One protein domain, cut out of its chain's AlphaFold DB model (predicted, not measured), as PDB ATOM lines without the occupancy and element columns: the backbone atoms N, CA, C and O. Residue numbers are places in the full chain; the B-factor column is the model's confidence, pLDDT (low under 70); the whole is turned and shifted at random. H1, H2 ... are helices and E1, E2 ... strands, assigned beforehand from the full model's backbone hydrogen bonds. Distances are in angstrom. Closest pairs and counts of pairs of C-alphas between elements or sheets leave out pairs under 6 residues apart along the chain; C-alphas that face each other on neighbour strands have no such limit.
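AT A GLANCE: This is residues 4 to 56 and 63 to 87 of the 114 residues of an uncharacterized protein of Halomonas eurihalina (UniProt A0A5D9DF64). With little regular structure, this is a five-stranded antiparallel sheet, E4 E3 E2 E1 E5, curled like part of a barrel, with H1 off it on a long link. The printed part has 78 residues, 30 in named elements, H1 E1 E2 E3 E4 E5 along the chain, class mixed. It is compact, radius of gyration of the C-alphas 11.6 A, spanning 38 by 36 by 20 A.

HOW THE PARTS SIT: E2, residues 44 to 51, bends by 71 degrees at residue 48. It forms a hairpin with E1, residues 29 to 32; N 45 and O 30 are 3.0 A apart. E3, residues 67 to 70, is its other neighbour, N 51 to O 67 2.9 A. E3 and E4, residues 75 to 77, form a hairpin, N 68 to O 76 2.8 A. E5, residues 81 to 83, neighbours E1, N 31 to O 82 2.9 A. H1, residues 4 to 11, is not on the sheet; every O i to N i+4 pair in it is within hydrogen-bond range.

IN THESE COORDINATES: From first to last C-alpha, H1 measures 10.6 A, E1 10.3 A, E2 17.9 A, E3 9.7 A. H1 begins at (208.236, 184.576, 219.886); E5 ends at (195.528, 200.020, 209.107).

THE WHOLE: Residues 57 to 62 are not printed; C-alphas 56 and 63 are 12.9 A apart. The links H1 to E1 and E1 to E2 are long. Confidence is under 70 at residues 34 to 38, 55 to 56, 63 to 64 and 86 to 87.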
ATOM      1  N   PHE A   4     209.571 185.133 219.643       80.44
ATOM      2  CA  PHE A   4     208.236 184.576 219.886       80.44
ATOM      3  C   PHE A   4     207.156 185.313 219.092       80.44
ATOM      4  O   PHE A   4     206.279 184.686 218.505       80.44
ATOM      5  N   MET A   5     207.268 186.640 218.995       76.25
ATOM      6  CA  MET A   5     206.330 187.459 218.229       76.25
ATOM      7  C   MET A   5     206.464 187.208 216.722       76.25
ATOM      8  O   MET A   5     205.458 187.119 216.035       76.25
ATOM      9  N   ARG A   6     207.685 186.985 216.211       76.94
ATOM     10  CA  ARG A   6     207.900 186.584 214.806       76.94
ATOM     11  C   ARG A   6     207.252 185.241 214.476       76.94
ATOM     12  O   ARG A   6     206.689 185.089 213.395       76.94
ATOM     13  N   ILE A   7     207.370 184.266 215.378       81.75
ATOM     14  CA  ILE A   7     206.773 182.937 215.197       81.75
ATOM     15  C   ILE A   7     205.248 183.046 215.233       81.75
ATOM     16  O   ILE A   7     204.588 182.578 214.311       81.75
ATOM     17  N   HIS A   8     204.701 183.725 216.241       80.75
ATOM     18  CA  HIS A   8     203.268 183.983 216.349       80.75
ATOM     19  C   HIS A   8     202.715 184.696 215.107       80.75
ATOM     20  O   HIS A   8     201.711 184.268 214.542       80.75
ATOM     21  N   ASP A   9     203.386 185.752 214.643       84.62
ATOM     22  CA  ASP A   9     202.966 186.519 213.471       84.62
ATOM     23  C   ASP A   9     202.948 185.630 212.210       84.62
ATOM     24  O   ASP A   9     201.968 185.635 211.467       84.62
ATOM     25  N   ARG A  10     203.955 184.762 212.018       80.62
ATOM     26  CA  ARG A  10     203.954 183.775 210.921       80.62
ATOM     27  C   ARG A  10     202.800 182.777 211.016       80.62
ATOM     28  O   ARG A  10     202.175 182.493 210.000       80.62
ATOM     29  N   LEU A  11     202.521 182.256 212.210       85.31
ATOM     30  CA  LEU A  11     201.442 181.285 212.429       85.31
ATOM     31  C   LEU A  11     200.049 181.905 212.248       85.31
ATOM     32  O   LEU A  11     199.120 181.217 211.843       85.31
ATOM     33  N   THR A  12     199.906 183.204 212.513       84.50
ATOM     34  CA  THR A  12     198.623 183.929 212.455       84.50
ATOM     35  C   THR A  12     198.420 184.731 211.166       84.50
ATOM     36  O   THR A  12     197.497 185.548 211.074       84.50
ATOM     37  N   GLY A  13     199.278 184.513 210.162       86.75
ATOM     38  CA  GLY A  13     199.182 185.160 208.851       86.75
ATOM     39  C   GLY A  13     199.476 186.663 208.868       86.75
ATOM     40  O   GLY A  13     199.082 187.379 207.946       86.75
ATOM     41  N   VAL A  14     200.145 187.156 209.911       92.06
ATOM     42  CA  VAL A  14     200.554 188.555 210.030       92.06
ATOM     43  C   VAL A  14     201.780 188.791 209.152       92.06
ATOM     44  O   VAL A  14     202.831 188.174 209.314       92.06
ATOM     45  N   LEU A  15     201.628 189.706 208.199       90.88
ATOM     46  CA  LEU A  15     202.651 190.085 207.223       90.88
ATOM     47  C   LEU A  15     203.559 191.199 207.752       90.88
ATOM     48  O   LEU A  15     204.678 191.370 207.284       90.88
ATOM     49  N   GLY A  16     203.091 191.961 208.732       90.50
ATOM     50  CA  GLY A  16     203.829 193.047 209.353       90.50
ATOM     51  C   GLY A  16     202.970 193.756 210.382       90.50
ATOM     52  O   GLY A  16     201.851 193.336 210.664       90.50
ATOM     53  N   ARG A  17     203.494 194.839 210.943       90.62
ATOM     54  CA  ARG A  17     202.738 195.710 211.838       90.62
ATOM     55  C   ARG A  17     202.784 197.131 211.313       90.62
ATOM     56  O   ARG A  17     203.813 197.547 210.781       90.62
ATOM     57  N   ASP A  18     201.652 197.807 211.424       91.12
ATOM     58  CA  ASP A  18     201.469 199.184 210.986       91.12
ATOM     59  C   ASP A  18     202.203 200.169 211.924       91.12
ATOM     60  O   ASP A  18     202.855 199.762 212.895       91.12
ATOM     61  N   CYS A  19     202.115 201.473 211.656       88.12
ATOM     62  CA  CYS A  19     202.747 202.508 212.479       88.12
ATOM     63  C   CYS A  19     202.212 202.578 213.925       88.12
ATOM     64  O   CYS A  19     202.868 203.154 214.791       88.12
ATOM     65  N   GLN A  20     201.055 201.971 214.202       89.06
ATOM     66  CA  GLN A  20     200.425 201.885 215.519       89.06
ATOM     67  C   GLN A  20     200.666 200.522 216.194       89.06
ATOM     68  O   GLN A  20     200.155 200.266 217.284       89.06
ATOM     69  N   GLY A  21     201.436 199.627 215.566       88.19
ATOM     70  CA  GLY A  21     201.702 198.277 216.062       88.19
ATOM     71  C   GLY A  21     200.586 197.263 215.783       88.19
ATOM     72  O   GLY A  21     200.696 196.106 216.220       88.19
ATOM     73  N   LYS A  22     199.539 197.647 215.041       89.94
ATOM     74  CA  LYS A  22     198.429 196.765 214.662       89.94
ATOM     75  C   LYS A  22     198.895 195.748 213.620       89.94
ATOM     76  O   LYS A  22     199.674 196.092 212.729       89.94
ATOM     77  N   PRO A  23     198.453 194.484 213.717       91.81
ATOM     78  CA  PRO A  23     198.851 193.452 212.768       91.81
ATOM     79  C   PRO A  23     198.244 193.719 211.387       91.81
ATOM     80  O   PRO A  23     197.033 193.887 211.271       91.81
ATOM     81  N   LEU A  24     199.086 193.696 210.354       92.31
ATOM     82  CA  LEU A  24     198.688 193.760 208.951       92.31
ATOM     83  C   LEU A  24     198.603 192.354 208.364       92.31
ATOM     84  O   LEU A  24     199.552 191.568 208.463       92.31
ATOM     85  N   ARG A  25     197.485 192.052 207.718       94.25
ATOM     86  CA  ARG A  25     197.198 190.793 207.030       94.25
ATOM     87  C   ARG A  25     196.830 191.056 205.577       94.25
ATOM     88  O   ARG A  25     196.544 192.179 205.176       94.25
ATOM     89  N   LYS A  26     196.856 190.000 204.765       94.06
ATOM     90  CA  LYS A  26     196.350 190.069 203.391       94.06
ATOM     91  C   LYS A  26     194.871 190.473 203.412       94.06
ATOM     92  O   LYS A  26     194.092 189.844 204.118       94.06
ATOM     93  N   GLY A  27     194.504 191.452 202.593       91.50
ATOM     94  CA  GLY A  27     193.146 191.986 202.492       91.50
ATOM     95  C   GLY A  27     192.898 193.233 203.339       91.50
ATOM     96  O   GLY A  27     191.910 193.917 203.097       91.50
ATOM     97  N   ASP A  28     193.790 193.570 204.275       92.50
ATOM     98  CA  ASP A  28     193.626 194.764 205.104       92.50
ATOM     99  C   ASP A  28     193.720 196.031 204.247       92.50
ATOM    100  O   ASP A  28     194.640 196.176 203.431       92.50
ATOM    101  N   GLN A  29     192.791 196.966 204.463       94.00
ATOM    102  CA  GLN A  29     192.865 198.309 203.898       94.00
ATOM    103  C   GLN A  29     193.805 199.165 204.746       94.00
ATOM    104  O   GLN A  29     193.792 199.119 205.980       94.00
ATOM    105  N   VAL A  30     194.660 199.929 204.078       92.31
ATOM    106  CA  VAL A  30     195.690 200.748 204.712       92.31
ATOM    107  C   VAL A  30     195.778 202.117 204.058       92.31
ATOM    108  O   VAL A  30     195.478 202.268 202.876       92.31
ATOM    109  N   ILE A  31     196.255 203.089 204.830       91.69
ATOM    110  CA  ILE A  31     196.612 204.428 204.361       91.69
ATOM    111  C   ILE A  31     198.116 204.609 204.552       91.69
ATOM    112  O   ILE A  31     198.651 204.323 205.627       91.69
ATOM    113  N   ALA A  32     198.809 205.082 203.524       88.69
ATOM    114  CA  ALA A  32     200.202 205.500 203.643       88.69
ATOM    115  C   ALA A  32     200.291 206.832 204.408       88.69
ATOM    116  O   ALA A  32     199.683 207.821 204.010       88.69
ATOM    117  N   VAL A  33     201.030 206.853 205.524       81.56
ATOM    118  CA  VAL A  33     201.031 207.985 206.474       81.56
ATOM    119  C   VAL A  33     202.381 208.679 206.615       81.56
ATOM    120  O   VAL A  33     202.429 209.895 206.539       81.56
ATOM    121  N   VAL A  34     203.482 207.960 206.864       65.06
ATOM    122  CA  VAL A  34     204.780 208.603 207.159       65.06
ATOM    123  C   VAL A  34     205.938 207.774 206.611       65.06
ATOM    124  O   VAL A  34     205.992 206.561 206.803       65.06
ATOM    125  N   GLY A  35     206.905 208.431 205.962       60.69
ATOM    126  CA  GLY A  35     208.143 207.803 205.478       60.69
ATOM    127  C   GLY A  35     208.019 207.082 204.131       60.69
ATOM    128  O   GLY A  35     208.986 206.474 203.674       60.69
ATOM    129  N   VAL A  36     206.855 207.170 203.487       59.78
ATOM    130  CA  VAL A  36     206.687 206.888 202.055       59.78
ATOM    131  C   VAL A  36     207.084 208.154 201.286       59.78
ATOM    132  O   VAL A  36     207.065 209.243 201.862       59.78
ATOM    133  N   ARG A  37     207.492 208.052 200.012       65.00
ATOM    134  CA  ARG A  37     207.721 209.260 199.195       65.00
ATOM    135  C   ARG A  37     206.487 210.180 199.286       65.00
ATOM    136  O   ARG A  37     205.382 209.635 199.306       65.00
ATOM    137  N   PRO A  38     206.653 211.517 199.295       69.00
ATOM    138  CA  PRO A  38     205.543 212.462 199.482       69.00
ATOM    139  C   PRO A  38     204.366 212.230 198.523       69.00
ATOM    140  O   PRO A  38     203.217 212.433 198.885       69.00
ATOM    141  N   GLU A  39     204.650 211.731 197.317       74.25
ATOM    142  CA  GLU A  39     203.660 211.379 196.289       74.25
ATOM    143  C   GLU A  39     202.662 210.271 196.687       74.25
ATOM    144  O   GLU A  39     201.655 210.094 196.007       74.25
ATOM    145  N   TYR A  40     202.921 209.530 197.768       74.19
ATOM    146  CA  TYR A  40     202.061 208.442 198.243       74.19
ATOM    147  C   TYR A  40     201.412 208.724 199.600       74.19
ATOM    148  O   TYR A  40     200.712 207.857 200.116       74.19
ATOM    149  N   GLU A  41     201.648 209.881 200.217       81.50
ATOM    150  CA  GLU A  41     200.984 210.226 201.477       81.50
ATOM    151  C   GLU A  41     199.467 210.342 201.259       81.50
ATOM    152  O   GLU A  41     199.007 210.954 200.297       81.50
ATOM    153  N   GLY A  42     198.680 209.690 202.114       82.81
ATOM    154  CA  GLY A  42     197.228 209.591 201.958       82.81
ATOM    155  C   GLY A  42     196.756 208.543 200.943       82.81
ATOM    156  O   GLY A  42     195.551 208.379 200.779       82.81
ATOM    157  N   LEU A  43     197.660 207.803 200.285       86.75
ATOM    158  CA  LEU A  43     197.261 206.734 199.370       86.75
ATOM    159  C   LEU A  43     196.560 205.604 200.134       86.75
ATOM    160  O   LEU A  43     197.151 204.988 201.028       86.75
ATOM    161  N   GLU A  44     195.343 205.285 199.703       91.12
ATOM    162  CA  GLU A  44     194.607 204.106 200.145       91.12
ATOM    163  C   GLU A  44     194.935 202.896 199.274       91.12
ATOM    164  O   GLU A  44     194.904 202.958 198.043       91.12
ATOM    165  N   ALA A  45     195.238 201.769 199.911       91.06
ATOM    166  CA  ALA A  45     195.513 200.528 199.205       91.06
ATOM    167  C   ALA A  45     195.176 199.304 200.060       91.06
ATOM    168  O   ALA A  45     194.957 199.399 201.268       91.06
ATOM    169  N   MET A  46     195.171 198.134 199.427       93.25
ATOM    170  CA  MET A  46     194.979 196.850 200.093       93.25
ATOM    171  C   MET A  46     196.301 196.100 200.225       93.25
ATOM    172  O   MET A  46     197.083 196.031 199.275       93.25
ATOM    173  N   VAL A  47     196.545 195.482 201.379       93.38
ATOM    174  CA  VAL A  47     197.712 194.621 201.595       93.38
ATOM    175  C   VAL A  47     197.540 193.305 200.835       93.38
ATOM    176  O   VAL A  47     196.591 192.558 201.056       93.38
ATOM    177  N   MET A  48     198.495 192.970 199.969       93.38
ATOM    178  CA  MET A  48     198.428 191.773 199.124       93.38
ATOM    179  C   MET A  48     199.275 190.624 199.670       93.38
ATOM    180  O   MET A  48     198.800 189.493 199.785       93.38
ATOM    181  N   ARG A  49     200.554 190.888 199.961       92.62
ATOM    182  CA  ARG A  49     201.518 189.880 200.434       92.62
ATOM    183  C   ARG A  49     202.767 190.523 201.023       92.62
ATOM    184  O   ARG A  49     203.021 191.703 200.812       92.62
ATOM    185  N   LEU A  50     203.585 189.719 201.693       89.94
ATOM    186  CA  LEU A  50     204.979 190.068 201.962       89.94
ATOM    187  C   LEU A  50     205.732 190.289 200.645       89.94
ATOM    188  O   LEU A  50     205.560 189.537 199.684       89.94
ATOM    189  N   TYR A  51     206.579 191.310 200.623       87.06
ATOM    190  CA  TYR A  51     207.455 191.624 199.507       87.06
ATOM    191  C   TYR A  51     208.910 191.539 199.961       87.06
ATOM    192  O   TYR A  51     209.248 191.941 201.069       87.06
ATOM    193  N   GLN A  52     209.779 191.006 199.110       83.75
ATOM    194  CA  GLN A  52     211.222 191.028 199.322       83.75
ATOM    195  C   GLN A  52     211.841 191.776 198.142       83.75
ATOM    196  O   GLN A  52     211.931 191.203 197.056       83.75
ATOM    197  N   PRO A  53     212.210 193.058 198.314       74.50
ATOM    198  CA  PRO A  53     212.850 193.801 197.245       74.50
ATOM    199  C   PRO A  53     214.195 193.150 196.884       74.50
ATOM    200  O   PRO A  53     214.954 192.787 197.791       74.50
ATOM    201  N   PRO A  54     214.536 193.028 195.591       70.94
ATOM    202  CA  PRO A  54     215.876 192.619 195.194       70.94
ATOM    203  C   PRO A  54     216.896 193.620 195.758       70.94
ATOM    204  O   PRO A  54     216.750 194.828 195.591       70.94
ATOM    205  N   GLY A  55     217.900 193.124 196.485       65.25
ATOM    206  CA  GLY A  55     218.915 193.967 197.132       65.25
ATOM    207  C   GLY A  55     218.516 194.561 198.490       65.25
ATOM    208  O   GLY A  55     219.273 195.357 199.046       65.25
ATOM    209  N   ALA A  56     217.373 194.167 199.065       57.09
ATOM    210  CA  ALA A  56     217.000 194.557 200.421       57.09
ATOM    211  C   ALA A  56     217.906 193.882 201.464       57.09
ATOM    212  O   ALA A  56     217.569 192.855 202.049       57.09
ATOM    213  N   GLY A  63     212.068 203.485 208.420       52.53
ATOM    214  CA  GLY A  63     211.117 202.448 208.825       52.53
ATOM    215  C   GLY A  63     211.780 201.136 209.254       52.53
ATOM    216  O   GLY A  63     212.675 200.612 208.593       52.53
ATOM    217  N   SER A  64     211.327 200.585 210.380       63.47
ATOM    218  CA  SER A  64     211.712 199.246 210.836       63.47
ATOM    219  C   SER A  64     210.579 198.272 210.525       63.47
ATOM    220  O   SER A  64     209.417 198.602 210.724       63.47
ATOM    221  N   GLY A  65     210.897 197.077 210.026       72.81
ATOM    222  CA  GLY A  65     209.890 196.052 209.735       72.81
ATOM    223  C   GLY A  65     209.826 195.618 208.268       72.81
ATOM    224  O   GLY A  65     210.591 196.118 207.434       72.81
ATOM    225  N   PRO A  66     208.964 194.630 207.977       85.94
ATOM    226  CA  PRO A  66     208.909 193.961 206.684       85.94
ATOM    227  C   PRO A  66     208.329 194.856 205.588       85.94
ATOM    228  O   PRO A  66     207.540 195.769 205.844       85.94
ATOM    229  N   TRP A  67     208.709 194.547 204.353       88.62
ATOM    230  CA  TRP A  67     208.088 195.107 203.162       88.62
ATOM    231  C   TRP A  67     206.819 194.330 202.826       88.62
ATOM    232  O   TRP A  67     206.792 193.097 202.869       88.62
ATOM    233  N   VAL A  68     205.774 195.058 202.459       90.56
ATOM    234  CA  VAL A  68     204.510 194.512 201.975       90.56
ATOM    235  C   VAL A  68     204.225 195.054 200.581       90.56
ATOM    236  O   VAL A  68     204.534 196.202 200.262       90.56
ATOM    237  N   LEU A  69     203.662 194.196 199.739       91.75
ATOM    238  CA  LEU A  69     203.113 194.566 198.447       91.75
ATOM    239  C   LEU A  69     201.666 195.002 198.650       91.75
ATOM    240  O   LEU A  69     200.885 194.273 199.267       91.75
ATOM    241  N   LEU A  70     201.324 196.155 198.102       91.12
ATOM    242  CA  LEU A  70     199.990 196.725 198.088       91.12
ATOM    243  C   LEU A  70     199.333 196.519 196.716       91.12
ATOM    244  O   LEU A  70     200.000 196.214 195.719       91.12
ATOM    245  N   SER A  71     198.013 196.684 196.654       90.12
ATOM    246  CA  SER A  71     197.273 196.780 195.393       90.12
ATOM    247  C   SER A  71     197.871 197.874 194.501       90.12
ATOM    248  O   SER A  71     198.301 198.914 194.994       90.12
ATOM    249  N   GLY A  72     197.927 197.643 193.187       84.31
ATOM    250  CA  GLY A  72     198.597 198.560 192.253       84.31
ATOM    251  C   GLY A  72     200.114 198.354 192.140       84.31
ATOM    252  O   GLY A  72     200.804 199.212 191.603       84.31
ATOM    253  N   ASN A  73     200.636 197.216 192.619       84.25
ATOM    254  CA  ASN A  73     202.059 196.845 192.567       84.25
ATOM    255  C   ASN A  73     203.003 197.801 193.319       84.25
ATOM    256  O   ASN A  73     204.208 197.818 193.063       84.25
ATOM    257  N   LEU A  74     202.480 198.555 194.286       84.69
ATOM    258  CA  LEU A  74     203.286 199.413 195.144       84.69
ATOM    259  C   LEU A  74     203.876 198.600 196.299       84.69
ATOM    260  O   LEU A  74     203.155 197.898 197.004       84.69
ATOM    261  N   ALA A  75     205.182 198.703 196.528       86.75
ATOM    262  CA  ALA A  75     205.832 198.106 197.690       86.75
ATOM    263  C   ALA A  75     206.115 199.176 198.747       86.75
ATOM    264  O   ALA A  75     206.694 200.217 198.440       86.75
ATOM    265  N   CYS A  76     205.750 198.904 199.998       84.88
ATOM    266  CA  CYS A  76     205.956 199.824 201.113       84.88
ATOM    267  C   CYS A  76     206.374 199.060 202.378       84.88
ATOM    268  O   CYS A  76     206.090 197.868 202.518       84.88
ATOM    269  N   ARG A  77     207.056 199.722 203.316       87.44
ATOM    270  CA  ARG A  77     207.299 199.136 204.639       87.44
ATOM    271  C   ARG A  77     206.015 199.155 205.458       87.44
ATOM    272  O   ARG A  77     205.331 200.171 205.509       87.44
ATOM    273  N   ALA A  78     205.752 198.064 206.172       89.19
ATOM    274  CA  ALA A  78     204.585 197.942 207.045       89.19
ATOM    275  C   ALA A  78     204.474 199.110 208.047       89.19
ATOM    276  O   ALA A  78     203.398 199.667 208.223       89.19
ATOM    277  N   SER A  79     205.601 199.560 208.608       88.31
ATOM    278  CA  SER A  79     205.654 200.671 209.570       88.31
ATOM    279  C   SER A  79     205.250 202.040 209.012       88.31
ATOM    280  O   SER A  79     205.080 202.971 209.788       88.31
ATOM    281  N   CYS A  80     205.166 202.192 207.689       88.19
ATOM    282  CA  CYS A  80     204.783 203.441 207.022       88.19
ATOM    283  C   CYS A  80     203.286 203.494 206.684       88.19
ATOM    284  O   CYS A  80     202.804 204.456 206.083       88.19
ATOM    285  N   LEU A  81     202.560 202.442 207.051       90.06
ATOM    286  CA  LEU A  81     201.146 202.259 206.789       90.06
ATOM    287  C   LEU A  81     200.375 202.411 208.096       90.06
ATOM    288  O   LEU A  81     200.892 202.094 209.166       90.06
ATOM    289  N   LYS A  82     199.131 202.857 207.994       92.12
ATOM    290  CA  LYS A  82     198.135 202.820 209.062       92.12
ATOM    291  C   LYS A  82     197.011 201.902 208.610       92.12
ATOM    292  O   LYS A  82     196.455 202.125 207.534       92.12
ATOM    293  N   ARG A  83     196.680 200.879 209.399       92.25
ATOM    294  CA  ARG A  83     195.528 200.020 209.107       92.25
ATOM    295  C   ARG A  83     194.238 200.812 209.294       92.25
ATOM    296  O   ARG A  83     194.066 201.489 210.308       92.25
ATOM    297  N   VAL A  84     193.349 200.720 208.313       90.62
ATOM    298  CA  VAL A  84     191.986 201.236 208.413       90.62
ATOM    299  C   VAL A  84     191.153 200.141 209.058       90.62
ATOM    300  O   VAL A  84     190.897 199.101 208.455       90.62
ATOM    301  N   ASP A  85     190.787 200.348 210.318       79.00
ATOM    302  CA  ASP A  85     189.842 199.468 210.989       79.00
ATOM    303  C   ASP A  85     188.429 199.889 210.575       79.00
ATOM    304  O   ASP A  85     188.033 201.036 210.773       79.00
ATOM    305  N   PHE A  86     187.650 198.960 210.024       63.25
ATOM    306  CA  PHE A  86     186.220 199.179 209.770       63.25
ATOM    307  C   PHE A  86     185.379 199.190 211.064       63.25
ATOM    308  O   PHE A  86     184.173 199.423 211.013       63.25
ATOM    309  N   ASP A  87     186.005 198.956 212.221       55.31
ATOM    310  CA  ASP A  87     185.327 198.810 213.514       55.31
ATOM    311  C   ASP A  87     184.820 200.127 214.118       55.31
ATOM    312  O   ASP A  87     183.923 200.093 214.955       55.31
TER     313      ASP A  87